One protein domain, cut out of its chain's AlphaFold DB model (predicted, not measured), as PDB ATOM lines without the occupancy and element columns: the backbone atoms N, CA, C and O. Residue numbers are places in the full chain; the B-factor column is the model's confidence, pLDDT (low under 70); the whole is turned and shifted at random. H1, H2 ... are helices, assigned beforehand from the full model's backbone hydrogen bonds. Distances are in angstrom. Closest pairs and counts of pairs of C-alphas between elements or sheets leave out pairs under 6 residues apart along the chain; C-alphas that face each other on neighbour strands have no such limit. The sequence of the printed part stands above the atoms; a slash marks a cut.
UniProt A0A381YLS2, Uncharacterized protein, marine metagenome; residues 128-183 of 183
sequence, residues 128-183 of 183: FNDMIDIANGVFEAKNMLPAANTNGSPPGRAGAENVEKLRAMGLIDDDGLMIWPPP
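This is residues 128 to 183 of the 183 residues of an uncharacterized protein of marine metagenome (UniProt A0A381YLS2). Little regular structure is present: this is a small rounded body, mostly of loops, in which two short helices, H2 and H1, meet at a steep angle. A long loop, residues 136 to 159, swings out from the end of H1 and comes back to the beginning of H2, and a second, residues 169 to 183, follows H2. The printed part has 56 residues with two named helices, H1 then H2, and no named strand; its class is all helix, with 17 residues in named elements. It is compact, with a radius of gyration of the C-alphas of 10.0 A and spans of 28 by 21 by 20 A.

H2, residues 160 to 168, touches H1, residues 128 to 135; the closest C-alphas are those of Leu 166 and Ala 135, 5.4 A apart. They run the same way at a steep tilt of 48 degrees. In H1 and H2 every O i to N i+4 pair is within hydrogen-bond range.

H2 measures 12.4 A from first to last C-alpha and ends at C-alpha 168 (23.416, -7.117, -10.937). H1 measures 10.4 A and begins at C-alpha 128 (6.601, -8.600, -15.377).

The C-alphas farthest apart, of Asn 143 and Asp 174, are 28.7 A apart. The link from H1 to H2 is long. The printed part has no cut. Residue 183 has pLDDT under 70.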
ATOM      1  N   PHE A 128       5.432  -7.832 -14.932       94.69
ATOM      2  CA  PHE A 128       6.601  -8.600 -15.377       94.69
ATOM      3  C   PHE A 128       7.232  -8.021 -16.645       94.69
ATOM      4  O   PHE A 128       8.447  -8.096 -16.774       94.69
ATOM      5  N   ASN A 129       6.452  -7.388 -17.526       94.81
ATOM      6  CA  ASN A 129       7.020  -6.603 -18.620       94.81
ATOM      7  C   ASN A 129       7.781  -5.400 -18.092       94.81
ATOM      8  O   ASN A 129       8.852  -5.121 -18.605       94.81
ATOM      9  N   ASP A 130       7.265  -4.724 -17.062       96.44
ATOM     10  CA  ASP A 130       7.981  -3.607 -16.442       96.44
ATOM     11  C   ASP A 130       9.352  -4.066 -15.945       96.44
ATOM     12  O   ASP A 130      10.359  -3.452 -16.265       96.44
ATOM     13  N   MET A 131       9.416  -5.205 -15.250       96.69
ATOM     14  CA  MET A 131      10.678  -5.790 -14.786       96.69
ATOM     15  C   MET A 131      11.630  -6.150 -15.938       96.69
ATOM     16  O   MET A 131      12.831  -5.931 -15.816       96.69
ATOM     17  N   ILE A 132      11.116  -6.683 -17.051       95.62
ATOM     18  CA  ILE A 132      11.918  -6.990 -18.250       95.62
ATOM     19  C   ILE A 132      12.442  -5.698 -18.890       95.62
ATOM     20  O   ILE A 132      13.625  -5.594 -19.205       95.62
ATOM     21  N   ASP A 133      11.580  -4.697 -19.050       95.44
ATOM     22  CA  ASP A 133      11.928  -3.397 -19.618       95.44
ATOM     23  C   ASP A 133      12.958  -2.661 -18.742       95.44
ATOM     24  O   ASP A 133      13.879  -2.034 -19.267       95.44
ATOM     25  N   ILE A 134      12.836  -2.761 -17.413       96.25
ATOM     26  CA  ILE A 134      13.798  -2.226 -16.441       96.25
ATOM     27  C   ILE A 134      15.134  -2.964 -16.568       96.25
ATOM     28  O   ILE A 134      16.171  -2.321 -16.714       96.25
ATOM     29  N   ALA A 135      15.114  -4.301 -16.586       96.19
ATOM     30  CA  ALA A 135      16.312  -5.128 -16.738       96.19
ATOM     31  C   ALA A 135      17.073  -4.836 -18.042       96.19
ATOM     32  O   ALA A 135      18.296  -4.941 -18.091       96.19
ATOM     33  N   ASN A 136      16.345  -4.464 -19.096       94.88
ATOM     34  CA  ASN A 136      16.903  -4.113 -20.397       94.88
ATOM     35  C   ASN A 136      17.218  -2.612 -20.544       94.88
ATOM     36  O   ASN A 136      17.696  -2.200 -21.598       94.88
ATOM     37  N   GLY A 137      16.962  -1.788 -19.519       94.50
ATOM     38  CA  GLY A 137      17.252  -0.352 -19.534       94.50
ATOM     39  C   GLY A 137      16.374   0.468 -20.487       94.50
ATOM     40  O   GLY A 137      16.765   1.559 -20.890       94.50
ATOM     41  N   VAL A 138      15.200  -0.045 -20.871       94.00
ATOM     42  CA  VAL A 138      14.293   0.602 -21.839       94.00
ATOM     43  C   VAL A 138      13.018   1.155 -21.204       94.00
ATOM     44  O   VAL A 138      12.236   1.806 -21.893       94.00
ATOM     45  N   PHE A 139      12.782   0.907 -19.913       94.44
ATOM     46  CA  PHE A 139      11.530   1.289 -19.254       94.44
ATOM     47  C   PHE A 139      11.299   2.807 -19.212       94.44
ATOM     48  O   PHE A 139      10.226   3.268 -19.594       94.44
ATOM     49  N   GLU A 140      12.301   3.596 -18.813       92.44
ATOM     50  CA  GLU A 140      12.168   5.059 -18.698       92.44
ATOM     51  C   GLU A 140      11.817   5.722 -20.036       92.44
ATOM     52  O   GLU A 140      10.962   6.605 -20.094       92.44
ATOM     53  N   ALA A 141      12.408   5.238 -21.133       92.94
ATOM     54  CA  ALA A 141      12.153   5.747 -22.480       92.94
ATOM     55  C   ALA A 141      10.703   5.535 -22.945       92.94
ATOM     56  O   ALA A 141      10.252   6.205 -23.872       92.94
ATOM     57  N   LYS A 142       9.958   4.623 -22.307       91.06
ATOM     58  CA  LYS A 142       8.547   4.370 -22.619       91.06
ATOM     59  C   LYS A 142       7.589   5.358 -21.943       91.06
ATOM     60  O   LYS A 142       6.399   5.298 -22.226       91.06
ATOM     61  N   ASN A 143       8.083   6.250 -21.075       93.69
ATOM     62  CA  ASN A 143       7.302   7.307 -20.424       93.69
ATOM     63  C   ASN A 143       5.995   6.798 -19.773       93.69
ATOM     64  O   ASN A 143       4.923   7.381 -19.940       93.69
ATOM     65  N   MET A 144       6.083   5.677 -19.053       95.44
ATOM     66  CA  MET A 144       4.960   5.071 -18.337       95.44
ATOM     67  C   MET A 144       5.299   4.857 -16.861       95.44
ATOM     68  O   MET A 144       6.455   4.656 -16.494       95.44
ATOM     69  N   LEU A 145       4.274   4.840 -16.013       97.19
ATOM     70  CA  LEU A 145       4.390   4.393 -14.630       97.19
ATOM     71  C   LEU A 145       4.348   2.858 -14.579       97.19
ATOM     72  O   LEU A 145       3.510   2.258 -15.261       97.19
ATOM     73  N   PRO A 146       5.209   2.206 -13.777       97.31
ATOM     74  CA  PRO A 146       5.167   0.757 -13.623       97.31
ATOM     75  C   PRO A 146       3.881   0.352 -12.900       97.31
ATOM     76  O   PRO A 146       3.248   1.169 -12.225       97.31
ATOM     77  N   ALA A 147       3.499  -0.918 -13.008       97.81
ATOM     78  CA  ALA A 147       2.373  -1.446 -12.252       97.81
ATOM     79  C   ALA A 147       2.574  -1.152 -10.755       97.81
ATOM     80  O   ALA A 147       3.681  -1.327 -10.237       97.81
ATOM     81  N   ALA A 148       1.521  -0.726 -10.049       97.31
ATOM     82  CA  ALA A 148       1.649  -0.193  -8.686       97.31
ATOM     83  C   ALA A 148       2.301  -1.173  -7.693       97.31
ATOM     84  O   ALA A 148       3.027  -0.766  -6.792       97.31
ATOM     85  N   ASN A 149       2.092  -2.475  -7.888       96.75
ATOM     86  CA  ASN A 149       2.725  -3.530  -7.104       96.75
ATOM     87  C   ASN A 149       4.051  -4.036  -7.693       96.75
ATOM     88  O   ASN A 149       4.406  -5.185  -7.449       96.75
ATOM     89  N   THR A 150       4.770  -3.259  -8.505       97.06
ATOM     90  CA  THR A 150       6.099  -3.663  -9.002       97.06
ATOM     91  C   THR A 150       7.075  -3.831  -7.850       97.06
ATOM     92  O   THR A 150       7.686  -4.891  -7.738       97.06
ATOM     93  N   ASN A 151       7.136  -2.850  -6.951       96.00
ATOM     94  CA  ASN A 151       7.931  -2.948  -5.732       96.00
ATOM     95  C   ASN A 151       7.347  -3.982  -4.767       96.00
ATOM     96  O   ASN A 151       6.127  -4.115  -4.645       96.00
ATOM     97  N   GLY A 152       8.226  -4.723  -4.093       95.56
ATOM     98  CA  GLY A 152       7.844  -5.792  -3.169       95.56
ATOM     99  C   GLY A 152       7.335  -7.063  -3.858       95.56
ATOM    100  O   GLY A 152       6.760  -7.930  -3.203       95.56
ATOM    101  N   SER A 153       7.520  -7.194  -5.177       96.81
ATOM    102  CA  SER A 153       7.097  -8.383  -5.923       96.81
ATOM    103  C   SER A 153       8.256  -9.294  -6.316       96.81
ATOM    104  O   SER A 153       9.307  -8.800  -6.722       96.81
ATOM    105  N   PRO A 154       8.057 -10.627  -6.300       97.12
ATOM    106  CA  PRO A 154       9.076 -11.566  -6.746       97.12
ATOM    107  C   PRO A 154       9.254 -11.482  -8.274       97.12
ATOM    108  O   PRO A 154       8.264 -11.597  -9.010       97.12
ATOM    109  N   PRO A 155      10.491 -11.361  -8.787       96.56
ATOM    110  CA  PRO A 155      10.757 -11.137 -10.207       96.56
ATOM    111  C   PRO A 155      10.755 -12.428 -11.040       96.56
ATOM    112  O   PRO A 155      10.939 -12.379 -12.249       96.56
ATOM    113  N   GLY A 156      10.547 -13.604 -10.431       94.69
ATOM    114  CA  GLY A 156      10.802 -14.904 -11.070       94.69
ATOM    115  C   GLY A 156      10.088 -15.141 -12.409       94.69
ATOM    116  O   GLY A 156      10.607 -15.853 -13.263       94.69
ATOM    117  N   ARG A 157       8.925 -14.514 -12.639       91.75
ATOM    118  CA  ARG A 157       8.196 -14.625 -13.919       91.75
ATOM    119  C   ARG A 157       8.712 -13.688 -15.020       91.75
ATOM    120  O   ARG A 157       8.249 -13.816 -16.146       91.75
ATOM    121  N   ALA A 158       9.659 -12.799 -14.723       92.88
ATOM    122  CA  ALA A 158      10.394 -12.026 -15.723       92.88
ATOM    123  C   ALA A 158      11.456 -12.873 -16.460       92.88
ATOM    124  O   ALA A 158      12.012 -12.421 -17.456       92.88
ATOM    125  N   GLY A 159      11.721 -14.106 -16.006       93.00
ATOM    126  CA  GLY A 159      12.705 -15.018 -16.598       93.00
ATOM    127  C   GLY A 159      14.080 -14.916 -15.937       93.00
ATOM    128  O   GLY A 159      14.486 -13.845 -15.496       93.00
ATOM    129  N   ALA A 160      14.794 -16.045 -15.856       95.56
ATOM    130  CA  ALA A 160      16.041 -16.163 -15.092       95.56
ATOM    131  C   ALA A 160      17.104 -15.134 -15.510       95.56
ATOM    132  O   ALA A 160      17.669 -14.468 -14.649       95.56
ATOM    133  N   GLU A 161      17.293 -14.935 -16.817       95.81
ATOM    134  CA  GLU A 161      18.240 -13.951 -17.357       95.81
ATOM    135  C   GLU A 161      17.928 -12.525 -16.873       95.81
ATOM    136  O   GLU A 161      18.812 -11.797 -16.425       95.81
ATOM    137  N   ASN A 162      16.657 -12.116 -16.914       96.44
ATOM    138  CA  ASN A 162      16.261 -10.780 -16.471       96.44
ATOM    139  C   ASN A 162      16.384 -10.637 -14.950       96.44
ATOM    140  O   ASN A 162      16.795  -9.587 -14.471       96.44
ATOM    141  N   VAL A 163      16.109 -11.696 -14.183       97.06
ATOM    142  CA  VAL A 163      16.337 -11.705 -12.729       97.06
ATOM    143  C   VAL A 163      17.822 -11.511 -12.397       97.06
ATOM    144  O   VAL A 163      18.142 -10.771 -11.467       97.06
ATOM    145  N   GLU A 164      18.733 -12.129 -13.150       97.69
ATOM    146  CA  GLU A 164      20.178 -11.927 -12.978       97.69
ATOM    147  C   GLU A 164      20.596 -10.487 -13.290       97.69
ATOM    148  O   GLU A 164      21.336  -9.893 -12.505       97.69
ATOM    149  N   LYS A 165      20.065  -9.891 -14.369       97.38
ATOM    150  CA  LYS A 165      20.286  -8.470 -14.693       97.38
ATOM    151  C   LYS A 165      19.807  -7.557 -13.564       97.38
ATOM    152  O   LYS A 165      20.583  -6.743 -13.074       97.38
ATOM    153  N   LEU A 166      18.571  -7.738 -13.091       97.50
ATOM    154  CA  LEU A 166      18.002  -6.943 -11.995       97.50
ATOM    155  C   LEU A 166      18.841  -7.055 -10.716       97.50
ATOM    156  O   LEU A 166      19.087  -6.053 -10.045       97.50
ATOM    157  N   ARG A 167      19.340  -8.257 -10.396       96.62
ATOM    158  CA  ARG A 167      20.239  -8.469  -9.254       96.62
ATOM    159  C   ARG A 167      21.572  -7.745  -9.439       96.62
ATOM    160  O   ARG A 167      22.036  -7.101  -8.505       96.62
ATOM    161  N   ALA A 168      22.173  -7.822 -10.625       96.69
ATOM    162  CA  ALA A 168      23.416  -7.117 -10.937       96.69
ATOM    163  C   ALA A 168      23.258  -5.586 -10.873       96.69
ATOM    164  O   ALA A 168      24.210  -4.887 -10.536       96.69
ATOM    165  N   MET A 169      22.054  -5.078 -11.146       96.25
ATOM    166  CA  MET A 169      21.691  -3.663 -11.011       96.25
ATOM    167  C   MET A 169      21.380  -3.240  -9.563       96.25
ATOM    168  O   MET A 169      21.126  -2.063  -9.327       96.25
ATOM    169  N   GLY A 170      21.374  -4.166  -8.596       96.25
ATOM    170  CA  GLY A 170      21.012  -3.872  -7.205       96.25
ATOM    171  C   GLY A 170      19.516  -3.620  -6.992       96.25
ATOM    172  O   GLY A 170      19.142  -2.963  -6.028       96.25
ATOM    173  N   LEU A 171      18.661  -4.123  -7.887       97.44
ATOM    174  CA  LEU A 171      17.212  -3.883  -7.870       97.44
ATOM    175  C   LEU A 171      16.404  -5.014  -7.226       97.44
ATOM    176  O   LEU A 171      15.178  -5.040  -7.324       97.44
ATOM    177  N   ILE A 172      17.093  -5.967  -6.600       97.19
ATOM    178  CA  ILE A 172      16.509  -7.077  -5.854       97.19
ATOM    179  C   ILE A 172      17.012  -6.980  -4.414       97.19
ATOM    180  O   ILE A 172      18.225  -6.999  -4.205       97.19
ATOM    181  N   ASP A 173      16.096  -6.876  -3.455       95.88
ATOM    182  CA  ASP A 173      16.418  -6.793  -2.029       95.88
ATOM    183  C   ASP A 173      16.852  -8.147  -1.428       95.88
ATOM    184  O   ASP A 173      16.912  -9.179  -2.110       95.88
ATOM    185  N   ASP A 174      17.173  -8.137  -0.131       95.44
ATOM    186  CA  ASP A 174      17.628  -9.319   0.614       95.44
ATOM    187  C   ASP A 174      16.555 -10.422   0.702       95.44
ATOM    188  O   ASP A 174      16.892 -11.604   0.802       95.44
ATOM    189  N   ASP A 175      15.273 -10.057   0.593       96.25
ATOM    190  CA  ASP A 175      14.136 -10.983   0.557       96.25
ATOM    191  C   ASP A 175      13.873 -11.528  -0.863       96.25
ATOM    192  O   ASP A 175      13.002 -12.379  -1.078       96.25
ATOM    193  N   GLY A 176      14.647 -11.081  -1.856       96.38
ATOM    194  CA  GLY A 176      14.503 -11.482  -3.251       96.38
ATOM    195  C   GLY A 176      13.369 -10.763  -3.986       96.38
ATOM    196  O   GLY A 176      12.897 -11.267  -5.011       96.38
ATOM    197  N   LEU A 177      12.919  -9.617  -3.477       97.50
ATOM    198  CA  LEU A 177      11.829  -8.819  -4.023       97.50
ATOM    199  C   LEU A 177      12.352  -7.607  -4.792       97.50
ATOM    200  O   LEU A 177      13.443  -7.096  -4.562       97.50
ATOM    201  N   MET A 178      11.551  -7.162  -5.755       97.31
ATOM    202  CA  MET A 178      11.881  -6.031  -6.614       97.31
ATOM    203  C   MET A 178      11.852  -4.696  -5.852       97.31
ATOM    204  O   MET A 178      10.889  -4.422  -5.129       97.31
ATOM    205  N   ILE A 179      12.846  -3.842  -6.109       95.75
ATOM    206  CA  ILE A 179      12.930  -2.448  -5.647       95.75
ATOM    207  C   ILE A 179      13.281  -1.510  -6.820       95.75
ATOM    208  O   ILE A 179      14.326  -1.643  -7.451       95.75
ATOM    209  N   TRP A 180      12.381  -0.584  -7.158       90.94
ATOM    210  CA  TRP A 180      12.526   0.352  -8.279       90.94
ATOM    211  C   TRP A 180      11.750   1.677  -8.072       90.94
ATOM    212  O   TRP A 180      10.569   1.638  -7.715       90.94
ATOM    213  N   PRO A 181      12.341   2.855  -8.359       86.12
ATOM    214  CA  PRO A 181      13.761   3.056  -8.651       86.12
ATOM    215  C   PRO A 181      14.630   2.634  -7.450       86.12
ATOM    216  O   PRO A 181      14.093   2.442  -6.355       86.12
ATOM    217  N   PRO A 182      15.944   2.424  -7.639       74.56
ATOM    218  CA  PRO A 182      16.832   2.160  -6.513       74.56
ATOM    219  C   PRO A 182      16.737   3.302  -5.479       74.56
ATOM    220  O   PRO A 182      16.534   4.453  -5.883       74.56
ATOM    221  N   PRO A 183      16.825   2.991  -4.172       67.31
ATOM    222  CA  PRO A 183      16.815   3.993  -3.107       67.31
ATOM    223  C   PRO A 183      18.015   4.948  -3.159       67.31
ATOM    224  O   PRO A 183      19.082   4.557  -3.689       67.31
TER     225      PRO A 183